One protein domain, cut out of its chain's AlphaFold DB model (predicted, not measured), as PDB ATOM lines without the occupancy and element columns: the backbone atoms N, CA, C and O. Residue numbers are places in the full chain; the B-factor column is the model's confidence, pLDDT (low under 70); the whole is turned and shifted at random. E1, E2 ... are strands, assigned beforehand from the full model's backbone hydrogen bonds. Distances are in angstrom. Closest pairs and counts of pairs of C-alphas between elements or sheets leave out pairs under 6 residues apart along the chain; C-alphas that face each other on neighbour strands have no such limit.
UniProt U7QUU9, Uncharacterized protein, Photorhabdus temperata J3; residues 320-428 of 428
ATOM      1  N   TYR A 320     148.909 225.179 258.600       87.12
ATOM      2  CA  TYR A 320     149.716 224.974 259.788       87.12
ATOM      3  C   TYR A 320     148.863 224.364 260.891       87.12
ATOM      4  O   TYR A 320     147.831 224.917 261.278       87.12
ATOM      5  N   LEU A 321     149.337 223.234 261.403       86.81
ATOM      6  CA  LEU A 321     148.773 222.552 262.549       86.81
ATOM      7  C   LEU A 321     149.907 222.231 263.523       86.81
ATOM      8  O   LEU A 321     150.880 221.577 263.143       86.81
ATOM      9  N   LYS A 322     149.779 222.680 264.771       85.12
ATOM     10  CA  LYS A 322     150.717 222.355 265.847       85.12
ATOM     11  C   LYS A 322     149.960 221.989 267.112       85.12
ATOM     12  O   LYS A 322     149.020 222.675 267.496       85.12
ATOM     13  N   VAL A 323     150.431 220.946 267.780       81.94
ATOM     14  CA  VAL A 323     150.027 220.617 269.145       81.94
ATOM     15  C   VAL A 323     151.059 221.217 270.098       81.94
ATOM     16  O   VAL A 323     152.263 221.059 269.879       81.94
ATOM     17  N   SER A 324     150.611 221.930 271.126       82.56
ATOM     18  CA  SER A 324     151.471 222.502 272.165       82.56
ATOM     19  C   SER A 324     150.808 222.470 273.537       82.56
ATOM     20  O   SER A 324     149.623 222.158 273.655       82.56
ATOM     21  N   ASP A 325     151.606 222.781 274.561       80.25
ATOM     22  CA  ASP A 325     151.139 223.086 275.920       80.25
ATOM     23  C   ASP A 325     150.202 222.013 276.483       80.25
ATOM     24  O   ASP A 325     149.141 222.296 277.034       80.25
ATOM     25  N   CYS A 326     150.598 220.758 276.276       76.62
ATOM     26  CA  CYS A 326     149.874 219.607 276.776       76.62
ATOM     27  C   CYS A 326     150.228 219.327 278.240       76.62
ATOM     28  O   CYS A 326     151.403 219.255 278.601       76.62
ATOM     29  N   THR A 327     149.195 219.117 279.041       73.69
ATOM     30  CA  THR A 327     149.214 218.627 280.418       73.69
ATOM     31  C   THR A 327     148.526 217.261 280.485       73.69
ATOM     32  O   THR A 327     148.053 216.733 279.476       73.69
ATOM     33  N   ASP A 328     148.394 216.715 281.693       70.88
ATOM     34  CA  ASP A 328     147.721 215.436 281.948       70.88
ATOM     35  C   ASP A 328     146.214 215.433 281.621       70.88
ATOM     36  O   ASP A 328     145.583 214.378 281.635       70.88
ATOM     37  N   ASN A 329     145.606 216.594 281.352       74.38
ATOM     38  CA  ASN A 329     144.164 216.727 281.101       74.38
ATOM     39  C   ASN A 329     143.780 217.732 280.002       74.38
ATOM     40  O   ASN A 329     142.592 217.897 279.705       74.38
ATOM     41  N   GLN A 330     144.751 218.427 279.408       79.88
ATOM     42  CA  GLN A 330     144.502 219.457 278.408       79.88
ATOM     43  C   GLN A 330     145.623 219.491 277.371       79.88
ATOM     44  O   GLN A 330     146.782 219.297 277.698       79.88
ATOM     45  N   CYS A 331     145.291 219.792 276.118       79.88
ATOM     46  CA  CYS A 331     146.254 220.141 275.072       79.88
ATOM     47  C   CYS A 331     145.764 221.354 274.284       79.88
ATOM     48  O   CYS A 331     144.560 221.521 274.074       79.88
ATOM     49  N   GLN A 332     146.695 222.155 273.765       86.50
ATOM     50  CA  GLN A 332     146.383 223.208 272.804       86.50
ATOM     51  C   GLN A 332     146.657 222.739 271.378       86.50
ATOM     52  O   GLN A 332     147.710 222.181 271.067       86.50
ATOM     53  N   ILE A 333     145.699 222.995 270.492       86.69
ATOM     54  CA  ILE A 333     145.813 222.718 269.063       86.69
ATOM     55  C   ILE A 333     145.760 224.048 268.322       86.69
ATOM     56  O   ILE A 333     144.716 224.692 268.235       86.69
ATOM     57  N   ILE A 334     146.900 224.460 267.784       89.69
ATOM     58  CA  ILE A 334     147.061 225.706 267.044       89.69
ATOM     59  C   ILE A 334     146.826 225.424 265.564       89.69
ATOM     60  O   ILE A 334     147.524 224.608 264.959       89.69
ATOM     61  N   TRP A 335     145.863 226.132 264.982       91.75
ATOM     62  CA  TRP A 335     145.477 226.019 263.581       91.75
ATOM     63  C   TRP A 335     145.639 227.354 262.852       91.75
ATOM     64  O   TRP A 335     145.292 228.410 263.387       91.75
ATOM     65  N   ASN A 336     146.139 227.310 261.616       92.56
ATOM     66  CA  ASN A 336     146.155 228.449 260.700       92.56
ATOM     67  C   ASN A 336     146.116 227.983 259.237       92.56
ATOM     68  O   ASN A 336     146.822 227.054 258.849       92.56
ATOM     69  N   SER A 337     145.316 228.644 258.403       93.81
ATOM     70  CA  SER A 337     145.141 228.295 256.993       93.81
ATOM     71  C   SER A 337     144.703 229.492 256.147       93.81
ATOM     72  O   SER A 337     144.083 230.436 256.639       93.81
ATOM     73  N   VAL A 338     145.018 229.443 254.849       94.12
ATOM     74  CA  VAL A 338     144.618 230.480 253.881       94.12
ATOM     75  C   VAL A 338     143.266 230.215 253.211       94.12
ATOM     76  O   VAL A 338     142.689 231.129 252.632       94.12
ATOM     77  N   ILE A 339     142.752 228.984 253.307       95.19
ATOM     78  CA  ILE A 339     141.431 228.553 252.825       95.19
ATOM     79  C   ILE A 339     140.763 227.656 253.878       95.19
ATOM     80  O   ILE A 339     141.486 227.069 254.686       95.19
ATOM     81  N   PRO A 340     139.426 227.508 253.878       94.56
ATOM     82  CA  PRO A 340     138.744 226.623 254.816       94.56
ATOM     83  C   PRO A 340     139.176 225.164 254.649       94.56
ATOM     84  O   PRO A 340     139.325 224.692 253.527       94.56
ATOM     85  N   TYR A 341     139.299 224.438 255.759       93.50
ATOM     86  CA  TYR A 341     139.471 222.982 255.803       93.50
ATOM     87  C   TYR A 341     138.424 222.373 256.730       93.50
ATOM     88  O   TYR A 341     137.876 223.065 257.585       93.50
ATOM     89  N   ARG A 342     138.168 221.073 256.605       90.56
ATOM     90  CA  ARG A 342     137.326 220.324 257.549       90.56
ATOM     91  C   ARG A 342     137.942 218.967 257.854       90.56
ATOM     92  O   ARG A 342     138.464 218.318 256.948       90.56
ATOM     93  N   ASP A 343     137.861 218.526 259.102       84.75
ATOM     94  CA  ASP A 343     138.328 217.193 259.480       84.75
ATOM     95  C   ASP A 343     137.171 216.192 259.434       84.75
ATOM     96  O   ASP A 343     136.209 216.312 260.185       84.75
ATOM     97  N   VAL A 344     137.228 215.222 258.522       80.69
ATOM     98  CA  VAL A 344     136.144 214.232 258.345       80.69
ATOM     99  C   VAL A 344     136.540 212.857 258.874       80.69
ATOM    100  O   VAL A 344     135.691 212.101 259.333       80.69
ATOM    101  N   ASN A 345     137.823 212.515 258.795       75.69
ATOM    102  CA  ASN A 345     138.341 211.176 259.081       75.69
ATOM    103  C   ASN A 345     139.739 211.208 259.729       75.69
ATOM    104  O   ASN A 345     140.482 210.238 259.622       75.69
ATOM    105  N   GLY A 346     140.142 212.334 260.322       72.56
ATOM    106  CA  GLY A 346     141.461 212.510 260.921       72.56
ATOM    107  C   GLY A 346     142.582 212.804 259.918       72.56
ATOM    108  O   GLY A 346     143.729 212.970 260.336       72.56
ATOM    109  N   SER A 347     142.294 212.904 258.610       78.69
ATOM    110  CA  SER A 347     143.314 213.143 257.564       78.69
ATOM    111  C   SER A 347     143.934 214.544 257.600       78.69
ATOM    112  O   SER A 347     144.888 214.817 256.867       78.69
ATOM    113  N   LEU A 348     143.430 215.438 258.455       78.56
ATOM    114  CA  LEU A 348     144.124 216.683 258.788       78.56
ATOM    115  C   LEU A 348     145.241 216.491 259.826       78.56
ATOM    116  O   LEU A 348     145.873 217.464 260.208       78.56
ATOM    117  N   GLY A 349     145.490 215.264 260.295       71.38
ATOM    118  CA  GLY A 349     146.397 215.004 261.419       71.38
ATOM    119  C   GLY A 349     145.756 215.285 262.782       71.38
ATOM    120  O   GLY A 349     146.427 215.230 263.807       71.38
ATOM    121  N   LEU A 350     144.449 215.554 262.796       70.69
ATOM    122  CA  LEU A 350     143.626 215.775 263.981       70.69
ATOM    123  C   LEU A 350     142.978 214.455 264.419       70.69
ATOM    124  O   LEU A 350     141.767 214.271 264.368       70.69
ATOM    125  N   SER A 351     143.806 213.499 264.832       65.81
ATOM    126  CA  SER A 351     143.341 212.240 265.422       65.81
ATOM    127  C   SER A 351     144.253 211.800 266.563       65.81
ATOM    128  O   SER A 351     145.435 212.145 266.605       65.81
ATOM    129  N   LEU A 352     143.717 210.989 267.479       57.22
ATOM    130  CA  LEU A 352     144.474 210.442 268.614       57.22
ATOM    131  C   LEU A 352     145.630 209.532 268.165       57.22
ATOM    132  O   LEU A 352     146.657 209.444 268.834       57.22
ATOM    133  N   GLN A 353     145.505 208.873 267.010       56.16
ATOM    134  CA  GLN A 353     146.576 208.040 266.459       56.16
ATOM    135  C   GLN A 353     147.692 208.857 265.800       56.16
ATOM    136  O   GLN A 353     148.822 208.364 265.697       56.16
ATOM    137  N   GLY A 354     147.366 210.066 265.339       51.84
ATOM    138  CA  GLY A 354     148.011 210.641 264.175       51.84
ATOM    139  C   GLY A 354     148.950 211.809 264.396       51.84
ATOM    140  O   GLY A 354     149.493 212.179 263.370       51.84
ATOM    141  N   ASN A 355     149.117 212.375 265.611       51.00
ATOM    142  CA  ASN A 355     150.186 213.342 265.994       51.00
ATOM    143  C   ASN A 355     149.942 214.095 267.335       51.00
ATOM    144  O   ASN A 355     150.445 215.202 267.497       51.00
ATOM    145  N   LEU A 356     149.189 213.572 268.314       55.03
ATOM    146  CA  LEU A 356     149.152 214.168 269.667       55.03
ATOM    147  C   LEU A 356     150.308 213.564 270.499       55.03
ATOM    148  O   LEU A 356     150.168 212.433 270.957       55.03
ATOM    149  N   PRO A 357     151.459 214.251 270.673       46.94
ATOM    150  CA  PRO A 357     152.677 213.657 271.242       46.94
ATOM    151  C   PRO A 357     152.600 213.320 272.739       46.94
ATOM    152  O   PRO A 357     153.512 212.675 273.241       46.94
ATOM    153  N   VAL A 358     151.557 213.756 273.453       45.59
ATOM    154  CA  VAL A 358     151.489 213.673 274.930       45.59
ATOM    155  C   VAL A 358     150.517 212.612 275.438       45.59
ATOM    156  O   VAL A 358     150.539 212.247 276.606       45.59
ATOM    157  N   LEU A 359     149.713 212.032 274.553       50.41
ATOM    158  CA  LEU A 359     148.919 210.873 274.915       50.41
ATOM    159  C   LEU A 359     149.787 209.635 274.712       50.41
ATOM    160  O   LEU A 359     149.831 209.083 273.612       50.41
ATOM    161  N   ASP A 360     150.522 209.235 275.752       47.28
ATOM    162  CA  ASP A 360     151.196 207.940 275.770       47.28
ATOM    163  C   ASP A 360     150.155 206.873 275.413       47.28
ATOM    164  O   ASP A 360     149.236 206.574 276.180       47.28
ATOM    165  N   LYS A 361     150.270 206.321 274.200       48.84
ATOM    166  CA  LYS A 361     149.305 205.368 273.643       48.84
ATOM    167  C   LYS A 361     149.154 204.128 274.527       48.84
ATOM    168  O   LYS A 361     148.170 203.409 274.379       48.84
ATOM    169  N   THR A 362     150.118 203.881 275.417       45.00
ATOM    170  CA  THR A 362     150.122 202.772 276.373       45.00
ATOM    171  C   THR A 362     149.383 203.082 277.680       45.00
ATOM    172  O   THR A 362     148.924 202.149 278.335       45.00
ATOM    173  N   GLN A 363     149.197 204.363 278.023       44.03
ATOM    174  CA  GLN A 363     148.436 204.821 279.194       44.03
ATOM    175  C   GLN A 363     146.991 205.185 278.865       44.03
ATOM    176  O   GLN A 363     146.181 205.381 279.770       44.03
ATOM    177  N   LEU A 364     146.644 205.263 277.578       46.16
ATOM    178  CA  LEU A 364     145.264 205.459 277.177       46.16
ATOM    179  C   LEU A 364     144.436 204.211 277.573       46.16
ATOM    180  O   LEU A 364     144.696 203.148 277.001       46.16
ATOM    181  N   PRO A 365     143.450 204.261 278.505       42.28
ATOM    182  CA  PRO A 365     142.659 203.092 278.846       42.28
ATOM    183  C   PRO A 365     142.019 202.501 277.597       42.28
ATOM    184  O   PRO A 365     141.553 203.215 276.705       42.28
ATOM    185  N   LYS A 366     141.937 201.167 277.557       43.75
ATOM    186  CA  LYS A 366     141.274 200.410 276.481       43.75
ATOM    187  C   LYS A 366     139.803 200.818 276.262       43.75
ATOM    188  O   LYS A 366     139.212 200.417 275.264       43.75
ATOM    189  N   ALA A 367     139.226 201.616 277.161       43.34
ATOM    190  CA  ALA A 367     137.918 202.232 277.034       43.34
ATOM    191  C   ALA A 367     138.007 203.742 277.329       43.34
ATOM    192  O   ALA A 367     138.214 204.129 278.467       43.34
ATOM    193  N   ILE A 368     137.819 204.552 276.283       49.19
ATOM    194  CA  ILE A 368     137.241 205.908 276.288       49.19
ATOM    195  C   ILE A 368     137.791 206.886 277.348       49.19
ATOM    196  O   ILE A 368     137.332 206.911 278.482       49.19
ATOM    197  N   PHE A 369     138.635 207.821 276.909       54.03
ATOM    198  CA  PHE A 369     138.619 209.169 277.479       54.03
ATOM    199  C   PHE A 369     137.449 209.895 276.859       54.03
ATOM    200  O   PHE A 369     137.418 210.090 275.638       54.03
ATOM    201  N   THR A 370     136.480 210.309 277.656       55.84
ATOM    202  CA  THR A 370     135.494 211.244 277.141       55.84
ATOM    203  C   THR A 370     136.208 212.577 276.925       55.84
ATOM    204  O   THR A 370     136.798 213.138 277.851       55.84
ATOM    205  N   LEU A 371     136.204 213.091 275.688       63.94
ATOM    206  CA  LEU A 371     136.553 214.495 275.481       63.94
ATOM    207  C   LEU A 371     135.547 215.319 276.273       63.94
ATOM    208  O   LEU A 371     134.336 215.126 276.140       63.94
ATOM    209  N   GLN A 372     136.025 216.235 277.103       67.94
ATOM    210  CA  GLN A 372     135.113 217.049 277.882       67.94
ATOM    211  C   GLN A 372     134.352 218.002 276.952       67.94
ATOM    212  O   GLN A 372     134.900 218.572 275.997       67.94
ATOM    213  N   ARG A 373     133.065 218.212 277.258       70.75
ATOM    214  CA  ARG A 373     132.176 219.121 276.513       70.75
ATOM    215  C   ARG A 373     132.653 220.579 276.543       70.75
ATOM    216  O   ARG A 373     132.255 221.356 275.686       70.75
ATOM    217  N   ASN A 374     133.484 220.943 277.518       76.88
ATOM    218  CA  ASN A 374     134.077 222.276 277.658       76.88
ATOM    219  C   ASN A 374     135.281 222.519 276.722       76.88
ATOM    220  O   ASN A 374     135.883 223.583 276.806       76.88
ATOM    221  N   SER A 375     135.667 221.558 275.873       84.19
ATOM    222  CA  SER A 375     136.668 221.803 274.826       84.19
ATOM    223  C   SER A 375     136.151 222.876 273.868       84.19
ATOM    224  O   SER A 375     135.028 222.775 273.370       84.19
ATOM    225  N   GLU A 376     136.951 223.901 273.603       89.19
ATOM    226  CA  GLU A 376     136.472 225.122 272.955       89.19
ATOM    227  C   GLU A 376     137.552 225.813 272.121       89.19
ATOM    228  O   GLU A 376     138.753 225.622 272.318       89.19
ATOM    229  N   TRP A 377     137.117 226.667 271.197       91.31
ATOM    230  CA  TRP A 377     138.010 227.552 270.463       91.31
ATOM    231  C   TRP A 377     138.326 228.823 271.259       91.31
ATOM    232  O   TRP A 377     137.443 229.455 271.835       91.31
ATOM    233  N   LYS A 378     139.587 229.250 271.210       90.25
ATOM    234  CA  LYS A 378     140.100 230.529 271.705       90.25
ATOM    235  C   LYS A 378     140.793 231.289 270.572       90.25
ATOM    236  O   LYS A 378     141.385 230.692 269.675       90.25
ATOM    237  N   GLN A 379     140.744 232.623 270.646       87.25
ATOM    238  CA  GLN A 379     141.474 233.541 269.750       87.25
ATOM    239  C   GLN A 379     141.232 233.268 268.253       87.25
ATOM    240  O   GLN A 379     142.164 233.114 267.462       87.25
ATOM    241  N   VAL A 380     139.959 233.185 267.866       92.25
ATOM    242  CA  VAL A 380     139.555 232.761 266.524       92.25
ATOM    243  C   VAL A 380     139.628 233.908 265.516       92.25
ATOM    244  O   VAL A 380     139.166 235.016 265.776       92.25
ATOM    245  N   GLY A 381     140.181 233.626 264.337       93.38
ATOM    246  CA  GLY A 381     139.939 234.391 263.116       93.38
ATOM    247  C   GLY A 381     139.072 233.567 262.169       93.38
ATOM    248  O   GLY A 381     139.384 232.406 261.910       93.38
ATOM    249  N   LEU A 382     137.986 234.154 261.671       93.50
ATOM    250  CA  LEU A 382     137.008 233.476 260.821       93.50
ATOM    251  C   LEU A 382     137.191 233.832 259.347       93.50
ATOM    252  O   LEU A 382     137.615 234.938 259.005       93.50
ATOM    253  N   PHE A 383     136.807 232.901 258.474       93.94
ATOM    254  CA  PHE A 383     136.596 233.207 257.062       93.94
ATOM    255  C   PHE A 383     135.352 234.080 256.869       93.94
ATOM    256  O   PHE A 383     134.453 234.114 257.712       93.94
ATOM    257  N   SER A 384     135.264 234.761 255.725       91.94
ATOM    258  CA  SER A 384     134.046 235.491 255.370       91.94
ATOM    259  C   SER A 384     132.855 234.525 255.302       91.94
ATOM    260  O   SER A 384     132.981 233.415 254.786       91.94
ATOM    261  N   GLY A 385     131.704 234.916 255.852       86.88
ATOM    262  CA  GLY A 385     130.500 234.075 255.888       86.88
ATOM    263  C   GLY A 385     130.494 232.974 256.958       86.88
ATOM    264  O   GLY A 385     129.461 232.337 257.151       86.88
ATOM    265  N   GLN A 386     131.597 232.768 257.687       90.88
ATOM    266  CA  GLN A 386     131.647 231.852 258.826       90.88
ATOM    267  C   GLN A 386     131.226 232.572 260.115       90.88
ATOM    268  O   GLN A 386     131.531 233.744 260.321       90.88
ATOM    269  N   THR A 387     130.537 231.852 260.997       87.31
ATOM    270  CA  THR A 387     130.095 232.337 262.314       87.31
ATOM    271  C   THR A 387     130.543 231.370 263.401       87.31
ATOM    272  O   THR A 387     130.629 230.171 263.126       87.31
ATOM    273  N   ASP A 388     130.704 231.837 264.639       84.00
ATOM    274  CA  ASP A 388     131.135 230.993 265.767       84.00
ATOM    275  C   ASP A 388     130.238 229.766 265.995       84.00
ATOM    276  O   ASP A 388     130.726 228.677 266.288       84.00
ATOM    277  N   ALA A 389     128.926 229.900 265.770       81.69
ATOM    278  CA  ALA A 389     127.967 228.799 265.898       81.69
ATOM    279  C   ALA A 389     128.205 227.642 264.904       81.69
ATOM    280  O   ALA A 389     127.726 226.533 265.130       81.69
ATOM    281  N   ALA A 390     128.932 227.895 263.812       79.56
ATOM    282  CA  ALA A 390     129.226 226.931 262.753       79.56
ATOM    283  C   ALA A 390     130.657 226.367 262.833       79.56
ATOM    284  O   ALA A 390     131.084 225.649 261.927       79.56
ATOM    285  N   LEU A 391     131.409 226.693 263.892       86.31
ATOM    286  CA  LEU A 391     132.748 226.153 264.108       86.31
ATOM    287  C   LEU A 391     132.706 224.659 264.419       86.31
ATOM    288  O   LEU A 391     131.779 224.155 265.056       86.31
ATOM    289  N   ALA A 392     133.754 223.953 263.998       86.12
ATOM    290  CA  ALA A 392     133.962 222.570 264.397       86.12
ATOM    291  C   ALA A 392     134.053 222.452 265.925       86.12
ATOM    292  O   ALA A 392     134.803 223.185 266.560       86.12
ATOM    293  N   GLN A 393     133.302 221.535 266.523       85.19
ATOM    294  CA  GLN A 393     133.303 221.298 267.970       85.19
ATOM    295  C   GLN A 393     133.994 219.973 268.294       85.19
ATOM    296  O   GLN A 393     134.232 219.164 267.393       85.19
ATOM    297  N   SER A 394     134.304 219.723 269.571       78.69
ATOM    298  CA  SER A 394     134.830 218.414 269.967       78.69
ATOM    299  C   SER A 394     133.798 217.326 269.681       78.69
ATOM    300  O   SER A 394     132.610 217.456 269.994       78.69
ATOM    301  N   ASN A 395     134.246 216.224 269.085       74.69
ATOM    302  CA  ASN A 395     133.359 215.116 268.750       74.69
ATOM    303  C   ASN A 395     133.111 214.165 269.943       74.69
ATOM    304  O   ASN A 395     133.204 212.945 269.823       74.69
ATOM    305  N   TRP A 396     132.846 214.715 271.130       65.88
ATOM    306  CA  TRP A 396     132.915 213.996 272.410       65.88
ATOM    307  C   TRP A 396     132.049 212.726 272.515       65.88
ATOM    308  O   TRP A 396     132.374 211.833 273.293       65.88
ATOM    309  N   LYS A 397     130.976 212.609 271.719       59.25
ATOM    310  CA  LYS A 397     130.042 211.465 271.741       59.25
ATOM    311  C   LYS A 397     130.517 210.225 270.971       59.25
ATOM    312  O   LYS A 397     129.922 209.165 271.142       59.25
ATOM    313  N   LEU A 398     131.529 210.336 270.105       54.75
ATOM    314  CA  LEU A 398     131.881 209.293 269.123       54.75
ATOM    315  C   LEU A 398     133.192 208.535 269.426       54.75
ATOM    316  O   LEU A 398     133.601 207.663 268.653       54.75
ATOM    317  N   TYR A 399     133.838 208.794 270.567       55.69
ATOM    318  CA  TYR A 399     135.140 208.204 270.917       55.69
ATOM    319  C   TYR A 399     135.048 206.829 271.571       55.69
ATOM    320  O   TYR A 399     135.400 206.647 272.728       55.69
ATOM    321  N   ARG A 400     134.610 205.827 270.809       49.34
ATOM    322  CA  ARG A 400     134.891 204.408 271.117       49.34
ATOM    323  C   ARG A 400     135.932 203.791 270.187       49.34
ATOM    324  O   ARG A 400     136.456 202.727 270.489       49.34
ATOM    325  N   ASN A 401     136.239 204.459 269.073       55.38
ATOM    326  CA  ASN A 401     137.162 203.989 268.046       55.38
ATOM    327  C   ASN A 401     138.298 205.007 267.858       55.38
ATOM    328  O   ASN A 401     138.051 206.205 267.730       55.38
ATOM    329  N   THR A 402     139.544 204.536 267.842       57.47
ATOM    330  CA  THR A 402     140.752 205.379 267.800       57.47
ATOM    331  C   THR A 402     140.985 206.054 266.441       57.47
ATOM    332  O   THR A 402     141.834 206.937 266.346       57.47
ATOM    333  N   ALA A 403     140.214 205.684 265.411       59.97
ATOM    334  CA  ALA A 403     140.261 206.268 264.067       59.97
ATOM    335  C   ALA A 403     139.254 207.418 263.824       59.97
ATOM    336  O   ALA A 403     139.203 207.962 262.723       59.97
ATOM    337  N   SER A 404     138.428 207.784 264.812       68.31
ATOM    338  CA  SER A 404     137.452 208.876 264.668       68.31
ATOM    339  C   SER A 404     138.130 210.265 264.627       68.31
ATOM    340  O   SER A 404     139.126 210.466 265.328       68.31
ATOM    341  N   PRO A 405     137.602 211.234 263.846       74.19
ATOM    342  CA  PRO A 405     138.150 212.595 263.759       74.19
ATOM    343  C   PRO A 405     137.986 213.360 265.073       74.19
ATOM    344  O   PRO A 405     136.910 213.263 265.676       74.19
ATOM    345  N   LEU A 406     139.008 214.154 265.457       77.06
ATOM    346  CA  LEU A 406     139.039 214.899 266.728       77.06
ATOM    347  C   LEU A 406     137.803 215.819 266.879       77.06
ATOM    348  O   LEU A 406     137.128 215.915 267.916       77.06
ATOM    349  N   LEU A 407     137.532 216.519 265.785       82.50
ATOM    350  CA  LEU A 407     136.524 217.554 265.677       82.50
ATOM    351  C   LEU A 407     135.378 217.077 264.785       82.50
ATOM    352  O   LEU A 407     135.533 216.190 263.947       82.50
ATOM    353  N   THR A 408     134.200 217.667 264.960       83.50
ATOM    354  CA  THR A 408     133.085 217.487 264.023       83.50
ATOM    355  C   THR A 408     133.502 217.895 262.610       83.50
ATOM    356  O   THR A 408     134.311 218.806 262.453       83.50
ATOM    357  N   SER A 409     132.846 217.347 261.587       83.94
ATOM    358  CA  SER A 409     133.134 217.632 260.172       83.94
ATOM    359  C   SER A 409     132.804 219.051 259.689       83.94
ATOM    360  O   SER A 409     132.808 219.300 258.479       83.94
ATOM    361  N   SER A 410     132.451 219.963 260.594       89.62
ATOM    362  CA  SER A 410     132.262 221.372 260.265       89.62
ATOM    363  C   SER A 410     133.598 222.013 259.865       89.62
ATOM    364  O   SER A 410     134.664 221.550 260.283       89.62
ATOM    365  N   PRO A 411     133.574 223.084 259.062       91.81
ATOM    366  CA  PRO A 411     134.783 223.808 258.699       91.81
ATOM    367  C   PRO A 411     135.527 224.381 259.910       91.81
ATOM    368  O   PRO A 411     134.935 224.975 260.815       91.81
ATOM    369  N   LEU A 412     136.848 224.224 259.892       92.69
ATOM    370  CA  LEU A 412     137.779 224.868 260.808       92.69
ATOM    371  C   LEU A 412     137.802 226.389 260.561       92.69
ATOM    372  O   LEU A 412     137.478 226.842 259.457       92.69
ATOM    373  N   PRO A 413     138.167 227.202 261.567       93.62
ATOM    374  CA  PRO A 413     138.368 228.634 261.373       93.62
ATOM    375  C   PRO A 413     139.577 228.921 260.472       93.62
ATOM    376  O   PRO A 413     140.365 228.030 260.155       93.62
ATOM    377  N   GLN A 414     139.771 230.185 260.098       93.94
ATOM    378  CA  GLN A 414     140.992 230.618 259.413       93.94
ATOM    379  C   GLN A 414     142.210 230.374 260.299       93.94
ATOM    380  O   GLN A 414     143.190 229.770 259.869       93.94
ATOM    381  N   LYS A 415     142.131 230.842 261.544       94.25
ATOM    382  CA  LYS A 415     143.152 230.660 262.570       94.25
ATOM    383  C   LYS A 415     142.496 230.524 263.934       94.25
ATOM    384  O   LYS A 415     141.417 231.075 264.149       94.25
ATOM    385  N   GLY A 416     143.147 229.841 264.858       93.12
ATOM    386  CA  GLY A 416     142.674 229.761 266.234       93.12
ATOM    387  C   GLY A 416     143.445 228.750 267.061       93.12
ATOM    388  O   GLY A 416     144.234 227.966 266.533       93.12
ATOM    389  N   VAL A 417     143.183 228.777 268.362       92.25
ATOM    390  CA  VAL A 417     143.693 227.801 269.324       92.25
ATOM    391  C   VAL A 417     142.508 227.007 269.847       92.25
ATOM    392  O   VAL A 417     141.619 227.571 270.477       92.25
ATOM    393  N   PHE A 418     142.463 225.709 269.581       89.75
ATOM    394  CA  PHE A 418     141.459 224.826 270.161       89.75
ATOM    395  C   PHE A 418     142.007 224.214 271.451       89.75
ATOM    396  O   PHE A 418     143.039 223.540 271.429       89.75
ATOM    397  N   LEU A 419     141.325 224.460 272.568       88.62
ATOM    398  CA  LEU A 419     141.614 223.824 273.848       88.62
ATOM    399  C   LEU A 419     140.917 222.467 273.878       88.62
ATOM    400  O   LEU A 419     139.689 222.388 273.954       88.62
ATOM    401  N   LEU A 420     141.709 221.406 273.800       83.62
ATOM    402  CA  LEU A 420     141.237 220.037 273.908       83.62
ATOM    403  C   LEU A 420     141.344 219.588 275.364       83.62
ATOM    404  O   LEU A 420     142.450 219.392 275.855       83.62
ATOM    405  N   ASN A 421     140.206 219.385 276.023       81.06
ATOM    406  CA  ASN A 421     140.138 218.878 277.393       81.06
ATOM    407  C   ASN A 421     139.718 217.406 277.389       81.06
ATOM    408  O   ASN A 421     138.784 217.015 276.680       81.06
ATOM    409  N   PHE A 422     140.366 216.595 278.215       75.62
ATOM    410  CA  PHE A 422     140.074 215.173 278.376       75.62
ATOM    411  C   PHE A 422     140.039 214.795 279.859       75.62
ATOM    412  O   PHE A 422     140.560 215.503 280.719       75.62
ATOM    413  N   GLU A 423     139.339 213.708 280.175       68.00
ATOM    414  CA  GLU A 423     139.285 213.177 281.538       68.00
ATOM    415  C   GLU A 423     140.662 212.673 281.989       68.00
ATOM    416  O   GLU A 423     141.404 212.075 281.217       68.00
ATOM    417  N   THR A 424     141.017 212.905 283.251       59.41
ATOM    418  CA  THR A 424     142.229 212.333 283.846       59.41
ATOM    419  C   THR A 424     142.057 210.826 283.997       59.41
ATOM    420  O   THR A 424     141.068 210.392 284.595       59.41
ATOM    421  N   VAL A 425     143.018 210.021 283.527       53.34
ATOM    422  CA  VAL A 425     143.079 208.610 283.943       53.34
ATOM    423  C   VAL A 425     143.375 208.613 285.433       53.34
ATOM    424  O   VAL A 425     144.424 209.106 285.846       53.34
ATOM    425  N   ALA A 426     142.461 208.102 286.256       47.09
ATOM    426  CA  ALA A 426     142.819 207.788 287.631       47.09
ATOM    427  C   ALA A 426     143.951 206.754 287.577       47.09
ATOM    428  O   ALA A 426     143.792 205.713 286.937       47.09
ATOM    429  N   ALA A 427     145.100 207.072 288.178       43.44
ATOM    430  CA  ALA A 427     146.194 206.117 288.293       43.44
ATOM    431  C   ALA A 427     145.661 204.828 288.958       43.44
ATOM    432  O   ALA A 427     144.862 204.946 289.893       43.44
ATOM    433  N   PRO A 428     146.021 203.638 288.444       46.25
ATOM    434  CA  PRO A 428     145.554 202.369 288.991       46.25
ATOM    435  C   PRO A 428     145.957 202.161 290.453       46.25
ATOM    436  O   PRO A 428     147.036 202.660 290.854       46.25
TER     437      PRO A 428
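Overview. This is residues 320 to 428 of the 428 residues of an uncharacterized protein of Photorhabdus temperata J3 (UniProt U7QUU9). Look for little regular structure: one antiparallel sheet makes a wall, and two long unnamed stretches, residues 337 to 375 and 382 to 414, wind mostly over one face. The 109 printed residues hold four named strands, E1 to E4, and no named helix; the sheet order is E1 - E2 - E4 - E3, class all strand, with 25 residues in named elements. It is compact, radius of gyration of the C-alphas 13.6 A, spanning 48 by 24 by 22 A.

Arrangement. Inner strands E2, residues 330 to 336, and E4, residues 415 to 421, are antiparallel at 163 degrees; find N 333 and O 418, 2.9 A. Edge strand E1, residues 320 to 324, forms a hairpin with E2; find N 322 and O 334, 3.0 A. Edge strand E3, residues 376 to 381, forms a hairpin with E4; find N 378 and O 417, 2.7 A. E1 and E3 are apart.

Along the chain. Find C-alpha 330 at (144.502, 219.457, 278.408); E2 runs 19.9 A. E4 runs 19.2 A to C-alpha 421 at (140.138, 218.878, 277.393). E3 measures 14.0 A and E1 12.7 A.

Size, cuts and confidence. The printed part has no cut. Links E2 to E3 and E3 to E4 are long. Residues 351 to 372, 396 to 404 and 423 to 428 have pLDDT under 70.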